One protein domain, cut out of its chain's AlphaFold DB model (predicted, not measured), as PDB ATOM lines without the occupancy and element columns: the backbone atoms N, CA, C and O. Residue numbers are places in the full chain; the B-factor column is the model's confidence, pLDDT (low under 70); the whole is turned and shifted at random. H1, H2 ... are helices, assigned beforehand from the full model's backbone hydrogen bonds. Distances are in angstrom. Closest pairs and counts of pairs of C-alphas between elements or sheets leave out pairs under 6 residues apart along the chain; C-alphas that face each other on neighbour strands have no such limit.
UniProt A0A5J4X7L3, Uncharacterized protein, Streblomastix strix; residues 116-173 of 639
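This is residues 116 to 173 of the 639 residues of an uncharacterized protein of Streblomastix strix (UniProt A0A5J4X7L3). Two long helices, H1 and H3, form a loose, open V, with the short helix H2 bridging them at its corner and the short helix H4 folded back near the far end of H3. The first part of H1, residues 116 to 125, sticks out as a free arm. The printed part has 58 residues with four named helices, in the order H1, H2, H3, H4, and no named strand; the class is all helix. It is only just loose, close to compact, with a radius of gyration of the C-alphas of 12.5 A and spans of 33 by 31 by 20 A.

H1, the longest helix, holds residues 116 to 137 and measures 31.2 A from its first C-alpha at (50.499, 152.967, 20.609) to its last at (70.708, 132.146, 32.095). H3, residues 147 to 162, measures 22.5 A and ends at C-alpha 162 at (58.529, 135.042, 6.947). H2 is residues 141 to 144, and H4 is residues 168 to 171.

H1 touches H2 with residues 130 to 134 alone; their closest C-alphas, those of Leu 130 and Cys 144, are 6.0 A apart. H2 and H3 are close but not clearly touching, the closest C-alphas being those of Val 143 and Met 149 at 7.0 A. H3 and H4 are also close but not clearly touching, with the C-alphas of Lys 160 and Pro 168 closest at 7.6 A. H1 is apart from H3 and H4, and H2 is apart from H4. In H1 and H3 every O i to N i+4 pair is within hydrogen-bond range; H2 and H4 are too short for such a pair, and each has its one O i to N i+3 pair within range.

The C-alphas of Ser 116 and Ser 173, the two farthest apart, are 33.8 A apart. The printed part has no cut, and the three links are tight. Mean pLDDT of the printed part is 87.3, and residue 173 is under 70.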
ATOM      1  N   SER A 116      49.722 152.621  19.419       82.75
ATOM      2  CA  SER A 116      50.499 152.967  20.609       82.75
ATOM      3  C   SER A 116      50.401 151.873  21.673       82.75
ATOM      4  O   SER A 116      51.427 151.393  22.153       82.75
ATOM      5  N   LEU A 117      49.190 151.386  21.960       85.44
ATOM      6  CA  LEU A 117      48.962 150.288  22.898       85.44
ATOM      7  C   LEU A 117      49.627 148.988  22.428       85.44
ATOM      8  O   LEU A 117      50.277 148.301  23.211       85.44
ATOM      9  N   LYS A 118      49.522 148.650  21.139       84.81
ATOM     10  CA  LYS A 118      50.165 147.461  20.565       84.81
ATOM     11  C   LYS A 118      51.687 147.553  20.648       84.81
ATOM     12  O   LYS A 118      52.331 146.548  20.947       84.81
ATOM     13  N   ILE A 119      52.262 148.730  20.394       84.69
ATOM     14  CA  ILE A 119      53.699 148.985  20.554       84.69
ATOM     15  C   ILE A 119      54.098 148.822  22.018       84.69
ATOM     16  O   ILE A 119      55.091 148.149  22.285       84.69
ATOM     17  N   GLN A 120      53.326 149.379  22.952       87.88
ATOM     18  CA  GLN A 120      53.584 149.264  24.384       87.88
ATOM     19  C   GLN A 120      53.554 147.802  24.842       87.88
ATOM     20  O   GLN A 120      54.569 147.308  25.315       87.88
ATOM     21  N   LEU A 121      52.468 147.071  24.578       86.56
ATOM     22  CA  LEU A 121      52.340 145.654  24.946       86.56
ATOM     23  C   LEU A 121      53.438 144.783  24.319       86.56
ATOM     24  O   LEU A 121      53.961 143.870  24.954       86.56
ATOM     25  N   SER A 122      53.815 145.070  23.069       85.00
ATOM     26  CA  SER A 122      54.925 144.369  22.413       85.00
ATOM     27  C   SER A 122      56.271 144.702  23.061       85.00
ATOM     28  O   SER A 122      57.142 143.841  23.137       85.00
ATOM     29  N   SER A 123      56.456 145.945  23.509       86.88
ATOM     30  CA  SER A 123      57.679 146.390  24.183       86.88
ATOM     31  C   SER A 123      57.801 145.759  25.562       86.88
ATOM     32  O   SER A 123      58.860 145.223  25.875       86.88
ATOM     33  N   ASP A 124      56.715 145.742  26.333       89.69
ATOM     34  CA  ASP A 124      56.649 145.108  27.651       89.69
ATOM     35  C   ASP A 124      56.959 143.609  27.535       89.69
ATOM     36  O   ASP A 124      57.847 143.108  28.214       89.69
ATOM     37  N   SER A 125      56.370 142.921  26.550       88.12
ATOM     38  CA  SER A 125      56.677 141.509  26.285       88.12
ATOM     39  C   SER A 125      58.149 141.257  25.921       88.12
ATOM     40  O   SER A 125      58.707 140.224  26.293       88.12
ATOM     41  N   ILE A 126      58.802 142.179  25.200       87.19
ATOM     42  CA  ILE A 126      60.244 142.081  24.919       87.19
ATOM     43  C   ILE A 126      61.054 142.291  26.200       87.19
ATOM     44  O   ILE A 126      62.039 141.585  26.407       87.19
ATOM     45  N   ILE A 127      60.667 143.249  27.043       87.88
ATOM     46  CA  ILE A 127      61.340 143.526  28.317       87.88
ATOM     47  C   ILE A 127      61.249 142.305  29.234       87.88
ATOM     48  O   ILE A 127      62.290 141.854  29.710       87.88
ATOM     49  N   ASP A 128      60.061 141.720  29.383       91.00
ATOM     50  CA  ASP A 128      59.838 140.507  30.173       91.00
ATOM     51  C   ASP A 128      60.718 139.355  29.668       91.00
ATOM     52  O   ASP A 128      61.432 138.715  30.438       91.00
ATOM     53  N   ALA A 129      60.774 139.146  28.348       88.31
ATOM     54  CA  ALA A 129      61.620 138.113  27.753       88.31
ATOM     55  C   ALA A 129      63.126 138.358  27.982       88.31
ATOM     56  O   ALA A 129      63.892 137.408  28.162       88.31
ATOM     57  N   LEU A 130      63.581 139.616  27.967       88.06
ATOM     58  CA  LEU A 130      64.972 139.973  28.273       88.06
ATOM     59  C   LEU A 130      65.296 139.793  29.761       88.06
ATOM     60  O   LEU A 130      66.416 139.400  30.098       88.06
ATOM     61  N   GLU A 131      64.336 140.069  30.640       90.06
ATOM     62  CA  GLU A 131      64.459 139.844  32.077       90.06
ATOM     63  C   GLU A 131      64.520 138.345  32.396       90.06
ATOM     64  O   GLU A 131      65.385 137.914  33.162       90.06
ATOM     65  N   ASP A 132      63.690 137.531  31.748       90.75
ATOM     66  CA  ASP A 132      63.749 136.075  31.852       90.75
ATOM     67  C   ASP A 132      65.087 135.536  31.344       90.75
ATOM     68  O   ASP A 132      65.710 134.699  31.997       90.75
ATOM     69  N   LEU A 133      65.601 136.066  30.230       87.19
ATOM     70  CA  LEU A 133      66.922 135.702  29.717       87.19
ATOM     71  C   LEU A 133      68.034 136.008  30.736       87.19
ATOM     72  O   LEU A 133      68.952 135.204  30.914       87.19
ATOM     73  N   HIS A 134      67.940 137.146  31.432       90.44
ATOM     74  CA  HIS A 134      68.848 137.511  32.518       90.44
ATOM     75  C   HIS A 134      68.729 136.543  33.704       90.44
ATOM     76  O   HIS A 134      69.739 135.994  34.146       90.44
ATOM     77  N   LYS A 135      67.508 136.293  34.191       91.94
ATOM     78  CA  LYS A 135      67.241 135.463  35.375       91.94
ATOM     79  C   LYS A 135      67.582 133.992  35.156       91.94
ATOM     80  O   LYS A 135      68.253 133.389  35.988       91.94
ATOM     81  N   VAL A 136      67.131 133.412  34.045       91.19
ATOM     82  CA  VAL A 136      67.252 131.975  33.757       91.19
ATOM     83  C   VAL A 136      68.684 131.604  33.381       91.19
ATOM     84  O   VAL A 136      69.176 130.554  33.791       91.19
ATOM     85  N   HIS A 137      69.372 132.455  32.613       86.81
ATOM     86  CA  HIS A 137      70.708 132.146  32.095       86.81
ATOM     87  C   HIS A 137      71.845 132.898  32.798       86.81
ATOM     88  O   HIS A 137      73.006 132.698  32.443       86.81
ATOM     89  N   GLY A 138      71.541 133.756  33.778       90.75
ATOM     90  CA  GLY A 138      72.538 134.563  34.489       90.75
ATOM     91  C   GLY A 138      73.280 135.547  33.579       90.75
ATOM     92  O   GLY A 138      74.419 135.918  33.864       90.75
ATOM     93  N   LEU A 139      72.681 135.928  32.446       89.25
ATOM     94  CA  LEU A 139      73.316 136.808  31.468       89.25
ATOM     95  C   LEU A 139      73.261 138.255  31.956       89.25
ATOM     96  O   LEU A 139      72.171 138.717  32.263       89.25
ATOM     97  N   PRO A 140      74.376 139.007  32.000       91.06
ATOM     98  CA  PRO A 140      74.347 140.409  32.414       91.06
ATOM     99  C   PRO A 140      73.364 141.231  31.572       91.06
ATOM    100  O   PRO A 140      73.279 141.039  30.355       91.06
ATOM    101  N   PHE A 141      72.650 142.164  32.202       86.81
ATOM    102  CA  PHE A 141      71.621 142.955  31.522       86.81
ATOM    103  C   PHE A 141      72.195 143.742  30.333       86.81
ATOM    104  O   PHE A 141      71.560 143.841  29.287       86.81
ATOM    105  N   GLU A 142      73.445 144.202  30.434       89.69
ATOM    106  CA  GLU A 142      74.180 144.888  29.369       89.69
ATOM    107  C   GLU A 142      74.346 144.020  28.113       89.69
ATOM    108  O   GLU A 142      74.384 144.535  26.994       89.69
ATOM    109  N   VAL A 143      74.435 142.696  28.284       88.19
ATOM    110  CA  VAL A 143      74.490 141.739  27.173       88.19
ATOM    111  C   VAL A 143      73.106 141.588  26.546       88.19
ATOM    112  O   VAL A 143      73.002 141.620  25.317       88.19
ATOM    113  N   CYS A 144      72.056 141.490  27.366       87.00
ATOM    114  CA  CYS A 144      70.663 141.395  26.922       87.00
ATOM    115  C   CYS A 144      70.251 142.601  26.060       87.00
ATOM    116  O   CYS A 144      69.606 142.431  25.028       87.00
ATOM    117  N   ILE A 145      70.694 143.807  26.423       86.00
ATOM    118  CA  ILE A 145      70.388 145.047  25.686       86.00
ATOM    119  C   ILE A 145      71.452 145.432  24.646       86.00
ATOM    120  O   ILE A 145      71.380 146.504  24.042       86.00
ATOM    121  N   SER A 146      72.464 144.587  24.432       89.56
ATOM    122  CA  SER A 146      73.549 144.894  23.499       89.56
ATOM    123  C   SER A 146      73.044 145.036  22.061       89.56
ATOM    124  O   SER A 146      72.099 144.368  21.633       89.56
ATOM    125  N   PHE A 147      73.722 145.858  21.255       89.69
ATOM    126  CA  PHE A 147      73.378 146.026  19.837       89.69
ATOM    127  C   PHE A 147      73.408 144.691  19.071       89.69
ATOM    128  O   PHE A 147      72.621 144.464  18.152       89.69
ATOM    129  N   GLN A 148      74.304 143.787  19.466       87.69
ATOM    130  CA  GLN A 148      74.403 142.439  18.923       87.69
ATOM    131  C   GLN A 148      73.156 141.616  19.256       87.69
ATOM    132  O   GLN A 148      72.599 140.999  18.350       87.69
ATOM    133  N   MET A 149      72.693 141.645  20.511       86.62
ATOM    134  CA  MET A 149      71.471 140.950  20.922       86.62
ATOM    135  C   MET A 149      70.239 141.523  20.215       86.62
ATOM    136  O   MET A 149      69.439 140.770  19.669       86.62
ATOM    137  N   ILE A 150      70.143 142.849  20.088       85.81
ATOM    138  CA  ILE A 150      69.099 143.508  19.287       85.81
ATOM    139  C   ILE A 150      69.133 143.014  17.833       85.81
ATOM    140  O   ILE A 150      68.088 142.764  17.229       85.81
ATOM    141  N   GLY A 151      70.325 142.854  17.254       89.44
ATOM    142  CA  GLY A 151      70.501 142.288  15.918       89.44
ATOM    143  C   GLY A 151      69.983 140.851  15.805       89.44
ATOM    144  O   GLY A 151      69.310 140.522  14.823       89.44
ATOM    145  N   VAL A 152      70.246 140.015  16.813       87.62
ATOM    146  CA  VAL A 152      69.721 138.644  16.900       87.62
ATOM    147  C   VAL A 152      68.196 138.666  16.982       87.62
ATOM    148  O   VAL A 152      67.553 138.064  16.129       87.62
ATOM    149  N   ILE A 153      67.613 139.434  17.906       86.44
ATOM    150  CA  ILE A 153      66.157 139.549  18.094       86.44
ATOM    151  C   ILE A 153      65.471 139.998  16.803       86.44
ATOM    152  O   ILE A 153      64.539 139.348  16.337       86.44
ATOM    153  N   LYS A 154      65.963 141.066  16.163       87.88
ATOM    154  CA  LYS A 154      65.414 141.554  14.886       87.88
ATOM    155  C   LYS A 154      65.471 140.491  13.793       87.88
ATOM    156  O   LYS A 154      64.543 140.390  12.994       87.88
ATOM    157  N   THR A 155      66.551 139.717  13.738       89.12
ATOM    158  CA  THR A 155      66.702 138.641  12.751       89.12
ATOM    159  C   THR A 155      65.725 137.502  13.035       89.12
ATOM    160  O   THR A 155      65.033 137.069  12.119       89.12
ATOM    161  N   SER A 156      65.587 137.090  14.296       87.62
ATOM    162  CA  SER A 156      64.626 136.069  14.724       87.62
ATOM    163  C   SER A 156      63.178 136.481  14.445       87.62
ATOM    164  O   SER A 156      62.415 135.694  13.892       87.62
ATOM    165  N   LEU A 157      62.807 137.734  14.731       85.56
ATOM    166  CA  LEU A 157      61.470 138.264  14.433       85.56
ATOM    167  C   LEU A 157      61.186 138.305  12.927       85.56
ATOM    168  O   LEU A 157      60.078 137.987  12.503       85.56
ATOM    169  N   ARG A 158      62.181 138.657  12.101       87.69
ATOM    170  CA  ARG A 158      62.044 138.602  10.636       87.69
ATOM    171  C   ARG A 158      61.834 137.176  10.144       87.69
ATOM    172  O   ARG A 158      60.968 136.973   9.305       87.69
ATOM    173  N   LEU A 159      62.582 136.206  10.674       87.69
ATOM    174  CA  LEU A 159      62.392 134.793  10.337       87.69
ATOM    175  C   LEU A 159      60.982 134.330  10.708       87.69
ATOM    176  O   LEU A 159      60.288 133.787   9.856       87.69
ATOM    177  N   LYS A 160      60.510 134.646  11.919       86.31
ATOM    178  CA  LYS A 160      59.153 134.296  12.351       86.31
ATOM    179  C   LYS A 160      58.065 134.974  11.513       86.31
ATOM    180  O   LYS A 160      57.038 134.363  11.253       86.31
ATOM    181  N   LYS A 161      58.291 136.211  11.052       85.50
ATOM    182  CA  LYS A 161      57.377 136.895  10.121       85.50
ATOM    183  C   LYS A 161      57.317 136.191   8.762       85.50
ATOM    184  O   LYS A 161      56.240 136.084   8.192       85.50
ATOM    185  N   THR A 162      58.458 135.746   8.238       88.81
ATOM    186  CA  THR A 162      58.529 135.042   6.947       88.81
ATOM    187  C   THR A 162      57.931 133.637   7.023       88.81
ATOM    188  O   THR A 162      57.351 133.171   6.049       88.81
ATOM    189  N   PHE A 163      58.046 132.982   8.178       90.19
ATOM    190  CA  PHE A 163      57.627 131.601   8.405       90.19
ATOM    191  C   PHE A 163      56.730 131.518   9.656       90.19
ATOM    192  O   PHE A 163      57.171 131.072  10.722       90.19
ATOM    193  N   PRO A 164      55.472 131.989   9.566       87.44
ATOM    194  CA  PRO A 164      54.585 132.102  10.722       87.44
ATOM    195  C   PRO A 164      54.231 130.743  11.336       87.44
ATOM    196  O   PRO A 164      54.118 130.650  12.560       87.44
ATOM    197  N   ASP A 165      54.148 129.694  10.517       92.88
ATOM    198  CA  ASP A 165      53.712 128.355  10.935       92.88
ATOM    199  C   ASP A 165      54.850 127.481  11.481       92.88
ATOM    200  O   ASP A 165      54.611 126.465  12.131       92.88
ATOM    201  N   GLU A 166      56.103 127.878  11.261       91.44
ATOM    202  CA  GLU A 166      57.260 127.130  11.744       91.44
ATOM    203  C   GLU A 166      57.541 127.432  13.224       91.44
ATOM    204  O   GLU A 166      57.449 128.576  13.696       91.44
ATOM    205  N   SER A 167      57.887 126.392  13.986       90.50
ATOM    206  CA  SER A 167      58.187 126.536  15.410       90.50
ATOM    207  C   SER A 167      59.551 127.217  15.622       90.50
ATOM    208  O   SER A 167      60.452 127.038  14.798       90.50
ATOM    209  N   PRO A 168      59.761 127.991  16.703       81.81
ATOM    210  CA  PRO A 168      61.050 128.635  16.980       81.81
ATOM    211  C   PRO A 168      62.246 127.667  16.981       81.81
ATOM    212  O   PRO A 168      63.338 128.022  16.535       81.81
ATOM    213  N   GLU A 169      62.035 126.430  17.432       85.62
ATOM    214  CA  GLU A 169      63.050 125.376  17.513       85.62
ATOM    215  C   GLU A 169      63.552 124.951  16.128       85.62
ATOM    216  O   GLU A 169      64.716 124.578  15.982       85.62
ATOM    217  N   SER A 170      62.712 125.054  15.094       86.50
ATOM    218  CA  SER A 170      63.101 124.743  13.713       86.50
ATOM    219  C   SER A 170      64.153 125.717  13.160       86.50
ATOM    220  O   SER A 170      65.022 125.314  12.382       86.50
ATOM    221  N   PHE A 171      64.148 126.967  13.640       80.50
ATOM    222  CA  PHE A 171      65.137 127.995  13.297       80.50
ATOM    223  C   PHE A 171      66.398 127.933  14.148       80.50
ATOM    224  O   PHE A 171      67.389 128.606  13.835       80.50
ATOM    225  N   GLN A 172      66.384 127.167  15.238       75.44
ATOM    226  CA  GLN A 172      67.532 127.082  16.115       75.44
ATOM    227  C   GLN A 172      68.693 126.474  15.334       75.44
ATOM    228  O   GLN A 172      68.627 125.358  14.810       75.44
ATOM    229  N   SER A 173      69.787 127.230  15.221       69.31
ATOM    230  CA  SER A 173      70.936 126.744  14.477       69.31
ATOM    231  C   SER A 173      71.411 125.443  15.127       69.31
ATOM    232  O   SER A 173      71.785 125.444  16.300       69.31
TER     233      SER A 173